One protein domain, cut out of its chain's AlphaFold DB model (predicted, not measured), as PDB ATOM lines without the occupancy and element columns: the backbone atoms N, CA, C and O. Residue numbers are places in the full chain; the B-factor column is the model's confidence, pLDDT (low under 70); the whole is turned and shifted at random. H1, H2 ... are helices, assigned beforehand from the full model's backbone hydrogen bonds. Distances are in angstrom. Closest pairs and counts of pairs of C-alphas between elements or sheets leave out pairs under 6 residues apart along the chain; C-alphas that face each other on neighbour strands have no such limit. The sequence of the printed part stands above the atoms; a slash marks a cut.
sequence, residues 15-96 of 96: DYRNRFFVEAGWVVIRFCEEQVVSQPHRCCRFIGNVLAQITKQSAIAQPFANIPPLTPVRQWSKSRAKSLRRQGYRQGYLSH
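Overview. This is residues 15 to 96 of the 96 residues of an uncharacterized protein of Cyanobacteria bacterium UBA11371 (UniProt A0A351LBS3). Five helices are spread in a flat, loose layout: the longest, H3, makes a corner with H2, H5 packs on H2, and H4 lies at the far end from H3. Residues 56 to 77 run back from H3 to H4; H1 is off to one side, with residues 20 to 25 sticking out. The printed part has 82 residues, 46 of them in five named helices, H1 to H5 in order along the chain, with no named strand; the class is all helix, and the whole is loose, with a radius of gyration of the C-alphas of 15.6 A and spans of 45 by 34 by 15 A.

Arrangement. H3, residues 40 to 55, is close to but not clearly touching H2, residues 33 to 38; their closest C-alphas, Val 36 and Cys 43, are 6.5 A apart. H2 touches H5, residues 89 to 94, at a steep tilt of 43 degrees, the same way; their closest C-alphas, Glu 34 and Tyr 93, are 6.5 A apart. H4, residues 78 to 86, is close to but not clearly touching H5; their closest C-alphas, Leu 84 and Arg 90, are 7.6 A apart. H1, residues 15 to 23, touches no helix. Every O i to N i+4 pair is within hydrogen-bond range in H1 to H4, and 1 of 2 in H5.

Along the chain. H3 spans 22.5 A, H4 12.8 A and H1 12.0 A, from C-alpha 15 at (48.502, 11.197, -24.320). H5 ends at C-alpha 94, (36.263, 20.323, -46.656).

Size, cuts and confidence. The farthest C-alphas, Gln 57 and Arg 86, are 45.1 A apart. The printed part has no cut; the link from H3 to H4 is long, and residue 96 is under 70 in pLDDT.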
ATOM      1  N   ASP A  15      48.498  11.083 -25.785       91.25
ATOM      2  CA  ASP A  15      48.502  11.197 -24.320       91.25
ATOM      3  C   ASP A  15      49.904  11.464 -23.766       91.25
ATOM      4  O   ASP A  15      50.084  12.367 -22.951       91.25
ATOM      5  N   TYR A  16      50.922  10.752 -24.268       92.75
ATOM      6  CA  TYR A  16      52.317  10.995 -23.882       92.75
ATOM      7  C   TYR A  16      52.748  12.431 -24.201       92.75
ATOM      8  O   TYR A  16      53.296  13.128 -23.352       92.75
ATOM      9  N   ARG A  17      52.444  12.902 -25.417       90.81
ATOM     10  CA  ARG A  17      52.753  14.272 -25.842       90.81
ATOM     11  C   ARG A  17      51.991  15.292 -25.002       90.81
ATOM     12  O   ARG A  17      52.537  16.335 -24.670       90.81
ATOM     13  N   ASN A  18      50.730  15.009 -24.669       93.94
ATOM     14  CA  ASN A  18      49.953  15.854 -23.772       93.94
ATOM     15  C   ASN A  18      50.629  15.992 -22.413       93.94
ATOM     16  O   ASN A  18      50.836  17.111 -21.960       93.94
ATOM     17  N   ARG A  19      50.992  14.859 -21.811       96.12
ATOM     18  CA  ARG A  19      51.667  14.820 -20.521       96.12
ATOM     19  C   ARG A  19      52.970  15.617 -20.555       96.12
ATOM     20  O   ARG A  19      53.134  16.495 -19.724       96.12
ATOM     21  N   PHE A  20      53.811  15.401 -21.568       96.94
ATOM     22  CA  PHE A  20      55.078  16.117 -21.735       96.94
ATOM     23  C   PHE A  20      54.916  17.648 -21.707       96.94
ATOM     24  O   PHE A  20      55.638  18.336 -20.993       96.94
ATOM     25  N   PHE A  21      53.951  18.194 -22.455       97.00
ATOM     26  CA  PHE A  21      53.727  19.644 -22.478       97.00
ATOM     27  C   PHE A  21      53.135  20.166 -21.166       97.00
ATOM     28  O   PHE A  21      53.580  21.197 -20.667       97.00
ATOM     29  N   VAL A  22      52.160  19.455 -20.597       96.38
ATOM     30  CA  VAL A  22      51.507  19.869 -19.348       96.38
ATOM     31  C   VAL A  22      52.489  19.844 -18.173       96.38
ATOM     32  O   VAL A  22      52.516  20.793 -17.395       96.38
ATOM     33  N   GLU A  23      53.337  18.818 -18.069       97.56
ATOM     34  CA  GLU A  23      54.389  18.726 -17.040       97.56
ATOM     35  C   GLU A  23      55.437  19.841 -17.178       97.56
ATOM     36  O   GLU A  23      55.983  20.300 -16.181       97.56
ATOM     37  N   ALA A  24      55.665  20.336 -18.396       97.62
ATOM     38  CA  ALA A  24      56.521  21.488 -18.664       97.62
ATOM     39  C   ALA A  24      55.810  22.851 -18.493       97.62
ATOM     40  O   ALA A  24      56.354  23.878 -18.894       97.62
ATOM     41  N   GLY A  25      54.597  22.884 -17.927       96.19
ATOM     42  CA  GLY A  25      53.861  24.118 -17.630       96.19
ATOM     43  C   GLY A  25      53.115  24.734 -18.818       96.19
ATOM     44  O   GLY A  25      52.623  25.859 -18.719       96.19
ATOM     45  N   TRP A  26      52.998  24.022 -19.942       97.12
ATOM     46  CA  TRP A  26      52.257  24.515 -21.102       97.12
ATOM     47  C   TRP A  26      50.757  24.270 -20.963       97.12
ATOM     48  O   TRP A  26      50.305  23.172 -20.632       97.12
ATOM     49  N   VAL A  27      49.965  25.270 -21.351       95.81
ATOM     50  CA  VAL A  27      48.537  25.083 -21.610       95.81
ATOM     51  C   VAL A  27      48.349  24.541 -23.020       95.81
ATOM     52  O   VAL A  27      48.797  25.138 -23.997       95.81
ATOM     53  N   VAL A  28      47.664  23.404 -23.134       95.12
ATOM     54  CA  VAL A  28      47.472  22.711 -24.408       95.12
ATOM     55  C   VAL A  28      46.020  22.818 -24.863       95.12
ATOM     56  O   VAL A  28      45.123  22.237 -24.257       95.12
ATOM     57  N   ILE A  29      45.798  23.508 -25.982       95.19
ATOM     58  CA  ILE A  29      44.503  23.574 -26.670       95.19
ATOM     59  C   ILE A  29      44.552  22.650 -27.891       95.19
ATOM     60  O   ILE A  29      45.507  22.691 -28.667       95.19
ATOM     61  N   ARG A  30      43.524  21.812 -28.080       92.31
ATOM     62  CA  ARG A  30      43.383  20.958 -29.268       92.31
ATOM     63  C   ARG A  30      42.003  21.107 -29.880       92.31
ATOM     64  O   ARG A  30      41.002  20.904 -29.200       92.31
ATOM     65  N   PHE A  31      41.982  21.367 -31.179       94.19
ATOM     66  CA  PHE A  31      40.776  21.351 -31.997       94.19
ATOM     67  C   PHE A  31      40.805  20.149 -32.935       94.19
ATOM     68  O   PHE A  31      41.880  19.687 -33.331       94.19
ATOM     69  N   CYS A  32      39.633  19.643 -33.316       91.44
ATOM     70  CA  CYS A  32      39.562  18.790 -34.497       91.44
ATOM     71  C   CYS A  32      39.653  19.648 -35.772       91.44
ATOM     72  O   CYS A  32      39.300  20.825 -35.765       91.44
ATOM     73  N   GLU A  33      40.115  19.052 -36.875       91.44
ATOM     74  CA  GLU A  33      40.220  19.733 -38.179       91.44
ATOM     75  C   GLU A  33      38.878  20.366 -38.584       91.44
ATOM     76  O   GLU A  33      38.830  21.525 -38.982       91.44
ATOM     77  N   GLU A  34      37.781  19.637 -38.382       92.31
ATOM     78  CA  GLU A  34      36.424  20.097 -38.674       92.31
ATOM     79  C   GLU A  34      36.033  21.357 -37.884       92.31
ATOM     80  O   GLU A  34      35.419  22.252 -38.452       92.31
ATOM     81  N   GLN A  35      36.405  21.483 -36.605       95.19
ATOM     82  CA  GLN A  35      36.133  22.689 -35.809       95.19
ATOM     83  C   GLN A  35      36.867  23.910 -36.368       95.19
ATOM     84  O   GLN A  35      36.286  24.991 -36.439       95.19
ATOM     85  N   VAL A  36      38.124  23.736 -36.782       95.62
ATOM     86  CA  VAL A  36      38.933  24.831 -37.336       95.62
ATOM     87  C   VAL A  36      38.375  25.288 -38.681       95.62
ATOM     88  O   VAL A  36      38.291  26.487 -38.921       95.62
ATOM     89  N   VAL A  37      37.954  24.344 -39.526       95.00
ATOM     90  CA  VAL A  37      37.393  24.634 -40.853       95.00
ATOM     91  C   VAL A  37      35.990  25.238 -40.746       95.00
ATOM     92  O   VAL A  37      35.728  26.292 -41.311       95.00
ATOM     93  N   SER A  38      35.089  24.603 -39.994       94.75
ATOM     94  CA  SER A  38      33.671  24.996 -39.946       94.75
ATOM     95  C   SER A  38      33.376  26.157 -38.996       94.75
ATOM     96  O   SER A  38      32.358  26.833 -39.135       94.75
ATOM     97  N   GLN A  39      34.211  26.373 -37.975       96.75
ATOM     98  CA  GLN A  39      33.931  27.296 -36.871       96.75
ATOM     99  C   GLN A  39      35.175  28.106 -36.429       96.75
ATOM    100  O   GLN A  39      35.437  28.212 -35.223       96.75
ATOM    101  N   PRO A  40      35.936  28.735 -37.349       96.94
ATOM    102  CA  PRO A  40      37.209  29.389 -37.025       96.94
ATOM    103  C   PRO A  40      37.066  30.501 -35.976       96.94
ATOM    104  O   PRO A  40      37.795  30.520 -34.987       96.94
ATOM    105  N   HIS A  41      36.062  31.377 -36.101       98.06
ATOM    106  CA  HIS A  41      35.819  32.443 -35.119       98.06
ATOM    107  C   HIS A  41      35.502  31.906 -33.719       98.06
ATOM    108  O   HIS A  41      35.913  32.489 -32.715       98.06
ATOM    109  N   ARG A  42      34.804  30.768 -33.633       98.31
ATOM    110  CA  ARG A  42      34.493  30.133 -32.347       98.31
ATOM    111  C   ARG A  42      35.736  29.480 -31.733       98.31
ATOM    112  O   ARG A  42      35.879  29.489 -30.512       98.31
ATOM    113  N   CYS A  43      36.662  28.982 -32.560       98.31
ATOM    114  CA  CYS A  43      37.987  28.550 -32.106       98.31
ATOM    115  C   CYS A  43      38.790  29.734 -31.543       98.31
ATOM    116  O   CYS A  43      39.348  29.624 -30.451       98.31
ATOM    117  N   CYS A  44      38.781  30.889 -32.222       98.06
ATOM    118  CA  CYS A  44      39.419  32.112 -31.720       98.06
ATOM    119  C   CYS A  44      38.813  32.570 -30.389       98.06
ATOM    120  O   CYS A  44      39.558  32.877 -29.462       98.06
ATOM    121  N   ARG A  45      37.479  32.524 -30.247       98.19
ATOM    122  CA  ARG A  45      36.811  32.779 -28.962       98.19
ATOM    123  C   ARG A  45      37.331  31.858 -27.859       98.19
ATOM    124  O   ARG A  45      37.608  32.328 -26.760       98.19
ATOM    125  N   PHE A  46      37.456  30.557 -28.133       98.25
ATOM    126  CA  PHE A  46      37.968  29.599 -27.152       98.25
ATOM    127  C   PHE A  46      39.393  29.960 -26.708       98.25
ATOM    128  O   PHE A  46      39.655  30.024 -25.510       98.25
ATOM    129  N   ILE A  47      40.285  30.266 -27.659       98.19
ATOM    130  CA  ILE A  47      41.659  30.708 -27.363       98.19
ATOM    131  C   ILE A  47      41.648  31.997 -26.533       98.19
ATOM    132  O   ILE A  47      42.297  32.049 -25.491       98.19
ATOM    133  N   GLY A  48      40.888  33.013 -26.952       97.94
ATOM    134  CA  GLY A  48      40.799  34.300 -26.257       97.94
ATOM    135  C   GLY A  48      40.315  34.157 -24.813       97.94
ATOM    136  O   GLY A  48      40.891  34.756 -23.907       97.94
ATOM    137  N   ASN A  49      39.325  33.294 -24.577       97.81
ATOM    138  CA  ASN A  49      38.841  32.988 -23.230       97.81
ATOM    139  C   ASN A  49      39.914  32.313 -22.365       97.81
ATOM    140  O   ASN A  49      40.068  32.675 -21.201       97.81
ATOM    141  N   VAL A  50      40.664  31.353 -22.919       97.88
ATOM    142  CA  VAL A  50      41.763  30.686 -22.198       97.88
ATOM    143  C   VAL A  50      42.867  31.686 -21.854       97.88
ATOM    144  O   VAL A  50      43.307  31.741 -20.706       97.88
ATOM    145  N   LEU A  51      43.272  32.528 -22.808       97.94
ATOM    146  CA  LEU A  51      44.281  33.563 -22.580       97.94
ATOM    147  C   LEU A  51      43.847  34.543 -21.490       97.94
ATOM    148  O   LEU A  51      44.602  34.761 -20.548       97.94
ATOM    149  N   ALA A  52      42.619  35.065 -21.562       97.94
ATOM    150  CA  ALA A  52      42.077  35.972 -20.552       97.94
ATOM    151  C   ALA A  52      42.091  35.361 -19.138       97.94
ATOM    152  O   ALA A  52      42.370  36.059 -18.162       97.94
ATOM    153  N   GLN A  53      41.825  34.056 -19.009       97.00
ATOM    154  CA  GLN A  53      41.856  33.357 -17.719       97.00
ATOM    155  C   GLN A  53      43.270  33.194 -17.153       97.00
ATOM    156  O   GLN A  53      43.445  33.294 -15.933       97.00
ATOM    157  N   ILE A  54      44.259  32.938 -18.011       96.69
ATOM    158  CA  ILE A  54      45.658  32.734 -17.610       96.69
ATOM    159  C   ILE A  54      46.313  34.072 -17.266       96.69
ATOM    160  O   ILE A  54      46.944  34.193 -16.222       96.69
ATOM    161  N   THR A  55      46.127  35.090 -18.108       96.88
ATOM    162  CA  THR A  55      46.749  36.413 -17.929       96.88
ATOM    163  C   THR A  55      45.987  37.317 -16.965       96.88
ATOM    164  O   THR A  55      46.487  38.380 -16.608       96.88
ATOM    165  N   LYS A  56      44.769  36.925 -16.563       97.31
ATOM    166  CA  LYS A  56      43.817  37.747 -15.791       97.31
ATOM    167  C   LYS A  56      43.415  39.051 -16.495       97.31
ATOM    168  O   LYS A  56      42.936  39.978 -15.850       97.31
ATOM    169  N   GLN A  57      43.551  39.112 -17.821       97.81
ATOM    170  CA  GLN A  57      43.162  40.265 -18.635       97.81
ATOM    171  C   GLN A  57      41.869  39.966 -19.400       97.81
ATOM    172  O   GLN A  57      41.886  39.423 -20.504       97.81
ATOM    173  N   SER A  58      40.726  40.353 -18.827       95.81
ATOM    174  CA  SER A  58      39.404  40.130 -19.439       95.81
ATOM    175  C   SER A  58      39.230  40.831 -20.792       95.81
ATOM    176  O   SER A  58      38.468  40.350 -21.631       95.81
ATOM    177  N   ALA A  59      39.972  41.918 -21.036       97.62
ATOM    178  CA  ALA A  59      39.973  42.657 -22.298       97.62
ATOM    179  C   ALA A  59      40.310  41.774 -23.516       97.62
ATOM    180  O   ALA A  59      39.771  42.003 -24.593       97.62
ATOM    181  N   ILE A  60      41.120  40.720 -23.343       97.38
ATOM    182  CA  ILE A  60      41.489  39.783 -24.420       97.38
ATOM    183  C   ILE A  60      40.266  39.022 -24.958       97.38
ATOM    184  O   ILE A  60      40.203  38.701 -26.144       97.38
ATOM    185  N   ALA A  61      39.279  38.732 -24.104       96.94
ATOM    186  CA  ALA A  61      38.081  37.991 -24.491       96.94
ATOM    187  C   ALA A  61      36.979  38.887 -25.090       96.94
ATOM    188  O   ALA A  61      36.100  38.381 -25.791       96.94
ATOM    189  N   GLN A  62      37.026  40.203 -24.850       96.62
ATOM    190  CA  GLN A  62      35.984  41.153 -25.271       96.62
ATOM    191  C   GLN A  62      35.685  41.138 -26.778       96.62
ATOM    192  O   GLN A  62      34.503  41.098 -27.128       96.62
ATOM    193  N   PRO A  63      36.682  41.067 -27.687       97.00
ATOM    194  CA  PRO A  63      36.419  41.006 -29.127       97.00
ATOM    195  C   PRO A  63      35.556  39.809 -29.549       97.00
ATOM    196  O   PRO A  63      34.950  39.821 -30.617       97.00
ATOM    197  N   PHE A  64      35.484  38.769 -28.716       96.81
ATOM    198  CA  PHE A  64      34.780  37.526 -29.009       96.81
ATOM    199  C   PHE A  64      33.468  37.367 -28.228       96.81
ATOM    200  O   PHE A  64      32.857  36.299 -28.296       96.81
ATOM    201  N   ALA A  65      33.019  38.392 -27.493       94.88
ATOM    202  CA  ALA A  65      31.857  38.310 -26.602       94.88
ATOM    203  C   ALA A  65      30.568  37.878 -27.328       94.88
ATOM    204  O   ALA A  65      29.822  37.042 -26.819       94.88
ATOM    205  N   ASN A  66      30.361  38.373 -28.552       97.38
ATOM    206  CA  ASN A  66      29.181  38.079 -29.373       97.38
ATOM    207  C   ASN A  66      29.308  36.798 -30.214       97.38
ATOM    208  O   ASN A  66      28.358  36.395 -30.884       97.38
ATOM    209  N   ILE A  67      30.473  36.145 -30.215       98.00
ATOM    210  CA  ILE A  67      30.685  34.924 -30.994       98.00
ATOM    211  C   ILE A  67      30.120  33.736 -30.204       98.00
ATOM    212  O   ILE A  67      30.451  33.596 -29.032       98.00
ATOM    213  N   PRO A  68      29.314  32.830 -30.786       97.75
ATOM    214  CA  PRO A  68      28.791  31.670 -30.059       97.75
ATOM    215  C   PRO A  68      29.889  30.695 -29.591       97.75
ATOM    216  O   PRO A  68      30.994  30.700 -30.141       97.75
ATOM    217  N   PRO A  69      29.627  29.846 -28.577       96.88
ATOM    218  CA  PRO A  69      30.621  28.886 -28.104       96.88
ATOM    219  C   PRO A  69      30.967  27.867 -29.195       96.88
ATOM    220  O   PRO A  69      30.124  27.522 -30.029       96.88
ATOM    221  N   LEU A  70      32.206  27.374 -29.178       97.44
ATOM    222  CA  LEU A  70      32.643  26.310 -30.079       97.44
ATOM    223  C   LEU A  70      31.834  25.036 -29.816       97.44
ATOM    224  O   LEU A  70      31.733  24.598 -28.670       97.44
ATOM    225  N   THR A  71      31.284  24.429 -30.870       96.62
ATOM    226  CA  THR A  71      30.554  23.164 -30.738       96.62
ATOM    227  C   THR A  71      31.519  22.054 -30.302       96.62
ATOM    228  O   THR A  71      32.525  21.832 -30.986       96.62
ATOM    229  N   PRO A  72      31.255  21.344 -29.188       92.88
ATOM    230  CA  PRO A  72      32.108  20.251 -28.738       92.88
ATOM    231  C   PRO A  72      32.119  19.095 -29.738       92.88
ATOM    232  O   PRO A  72      31.073  18.674 -30.228       92.88
ATOM    233  N   VAL A  73      33.301  18.534 -29.990       90.56
ATOM    234  CA  VAL A  73      33.464  17.331 -30.810       90.56
ATOM    235  C   VAL A  73      34.154  16.261 -29.981       90.56
ATOM    236  O   VAL A  73      35.229  16.478 -29.422       90.56
ATOM    237  N   ARG A  74      33.539  15.079 -29.902       88.12
ATOM    238  CA  ARG A  74      34.129  13.940 -29.196       88.12
ATOM    239  C   ARG A  74      35.332  13.410 -29.976       88.12
ATOM    240  O   ARG A  74      35.217  13.104 -31.163       88.12
ATOM    241  N   GLN A  75      36.463  13.225 -29.292       88.19
ATOM    242  CA  GLN A  75      37.641  12.592 -29.884       88.19
ATOM    243  C   GLN A  75      37.299  11.186 -30.399       88.19
ATOM    244  O   GLN A  75      36.653  10.388 -29.715       88.19
ATOM    245  N   TRP A  76      37.733  10.873 -31.618       89.12
ATOM    246  CA  TRP A  76      37.404   9.598 -32.246       89.12
ATOM    247  C   TRP A  76      38.189   8.439 -31.631       89.12
ATOM    248  O   TRP A  76      39.407   8.508 -31.440       89.12
ATOM    249  N   SER A  77      37.497   7.324 -31.404       89.69
ATOM    250  CA  SER A  77      38.152   6.038 -31.194       89.69
ATOM    251  C   SER A  77      38.828   5.570 -32.487       89.69
ATOM    252  O   SER A  77      38.465   5.982 -33.594       89.69
ATOM    253  N   LYS A  78      39.778   4.636 -32.374       87.69
ATOM    254  CA  LYS A  78      40.439   4.032 -33.542       87.69
ATOM    255  C   LYS A  78      39.432   3.380 -34.501       87.69
ATOM    256  O   LYS A  78      39.591   3.487 -35.716       87.69
ATOM    257  N   SER A  79      38.387   2.730 -33.980       89.75
ATOM    258  CA  SER A  79      37.324   2.118 -34.791       89.75
ATOM    259  C   SER A  79      36.473   3.164 -35.513       89.75
ATOM    260  O   SER A  79      36.257   3.039 -36.721       89.75
ATOM    261  N   ARG A  80      36.067   4.237 -34.820       89.75
ATOM    262  CA  ARG A  80      35.317   5.345 -35.426       89.75
ATOM    263  C   ARG A  80      36.131   6.035 -36.514       89.75
ATOM    264  O   ARG A  80      35.614   6.244 -37.604       89.75
ATOM    265  N   ALA A  81      37.415   6.287 -36.273       87.75
ATOM    266  CA  ALA A  81      38.301   6.891 -37.262       87.75
ATOM    267  C   ALA A  81      38.427   6.028 -38.538       87.75
ATOM    268  O   ALA A  81      38.388   6.557 -39.649       87.75
ATOM    269  N   LYS A  82      38.489   4.689 -38.411       89.31
ATOM    270  CA  LYS A  82      38.448   3.775 -39.572       89.31
ATOM    271  C   LYS A  82      37.125   3.853 -40.343       89.31
ATOM    272  O   LYS A  82      37.134   3.702 -41.563       89.31
ATOM    273  N   SER A  83      36.001   4.012 -39.644       91.62
ATOM    274  CA  SER A  83      34.669   4.136 -40.251       91.62
ATOM    275  C   SER A  83      34.518   5.461 -41.004       91.62
ATOM    276  O   SER A  83      34.181   5.438 -42.182       91.62
ATOM    277  N   LEU A  84      34.877   6.584 -40.381       88.62
ATOM    278  CA  LEU A  84      34.810   7.914 -40.998       88.62
ATOM    279  C   LEU A  84      35.699   8.030 -42.239       88.62
ATOM    280  O   LEU A  84      35.302   8.637 -43.230       88.62
ATOM    281  N   ARG A  85      36.877   7.388 -42.223       86.62
ATOM    282  CA  ARG A  85      37.736   7.289 -43.410       86.62
ATOM    283  C   ARG A  85      37.023   6.595 -44.571       86.62
ATOM    284  O   ARG A  85      37.073   7.094 -45.685       86.62
ATOM    285  N   ARG A  86      36.369   5.454 -44.316       88.75
ATOM    286  CA  ARG A  86      35.627   4.710 -45.352       88.75
ATOM    287  C   ARG A  86      34.462   5.518 -45.925       88.75
ATOM    288  O   ARG A  86      34.132   5.340 -47.084       88.75
ATOM    289  N   GLN A  87      33.874   6.397 -45.121       90.12
ATOM    290  CA  GLN A  87      32.759   7.258 -45.515       90.12
ATOM    291  C   GLN A  87      33.197   8.539 -46.243       90.12
ATOM    292  O   GLN A  87      32.339   9.329 -46.612       90.12
ATOM    293  N   GLY A  88      34.501   8.798 -46.406       87.75
ATOM    294  CA  GLY A  88      34.969  10.064 -46.985       87.75
ATOM    295  C   GLY A  88      34.583  11.291 -46.149       87.75
ATOM    296  O   GLY A  88      34.495  12.393 -46.679       87.75
ATOM    297  N   TYR A  89      34.357  11.116 -44.838       90.19
ATOM    298  CA  TYR A  89      33.819  12.161 -43.956       90.19
ATOM    299  C   TYR A  89      34.634  13.461 -44.003       90.19
ATOM    300  O   TYR A  89      34.070  14.549 -44.002       90.19
ATOM    301  N   ARG A  90      35.967  13.338 -44.106       89.06
ATOM    302  CA  ARG A  90      36.877  14.484 -44.213       89.06
ATOM    303  C   ARG A  90      36.590  15.343 -45.439       89.06
ATOM    304  O   ARG A  90      36.618  16.559 -45.336       89.06
ATOM    305  N   GLN A  91      36.341  14.729 -46.588       89.69
ATOM    306  CA  GLN A  91      36.048  15.455 -47.818       89.69
ATOM    307  C   GLN A  91      34.730  16.222 -47.699       89.69
ATOM    308  O   GLN A  91      34.663  17.345 -48.179       89.69
ATOM    309  N   GLY A  92      33.740  15.666 -46.993       89.25
ATOM    310  CA  GLY A  92      32.432  16.301 -46.820       89.25
ATOM    311  C   GLY A  92      32.486  17.662 -46.121       89.25
ATOM    312  O   GLY A  92      31.867  18.605 -46.593       89.25
ATOM    313  N   TYR A  93      33.253  17.804 -45.034       85.88
ATOM    314  CA  TYR A  93      33.384  19.107 -44.362       85.88
ATOM    315  C   TYR A  93      34.456  20.022 -44.977       85.88
ATOM    316  O   TYR A  93      34.577  21.167 -44.552       85.88
ATOM    317  N   LEU A  94      35.256  19.531 -45.933       88.56
ATOM    318  CA  LEU A  94      36.263  20.323 -46.656       88.56
ATOM    319  C   LEU A  94      35.774  20.840 -48.013       88.56
ATOM    320  O   LEU A  94      36.460  21.650 -48.623       88.56
ATOM    321  N   SER A  95      34.638  20.354 -48.514       80.94
ATOM    322  CA  SER A  95      34.055  20.777 -49.793       80.94
ATOM    323  C   SER A  95      33.200  22.050 -49.697       80.94
ATOM    324  O   SER A  95      32.418  22.316 -50.607       80.94
ATOM    325  N   HIS A  96      33.319  22.800 -48.601       57.22
ATOM    326  CA  HIS A  96      32.617  24.058 -48.345       57.22
ATOM    327  C   HIS A  96      33.582  25.240 -48.359       57.22
ATOM    328  O   HIS A  96      34.716  25.072 -47.855       57.22
TER     329      HIS A  96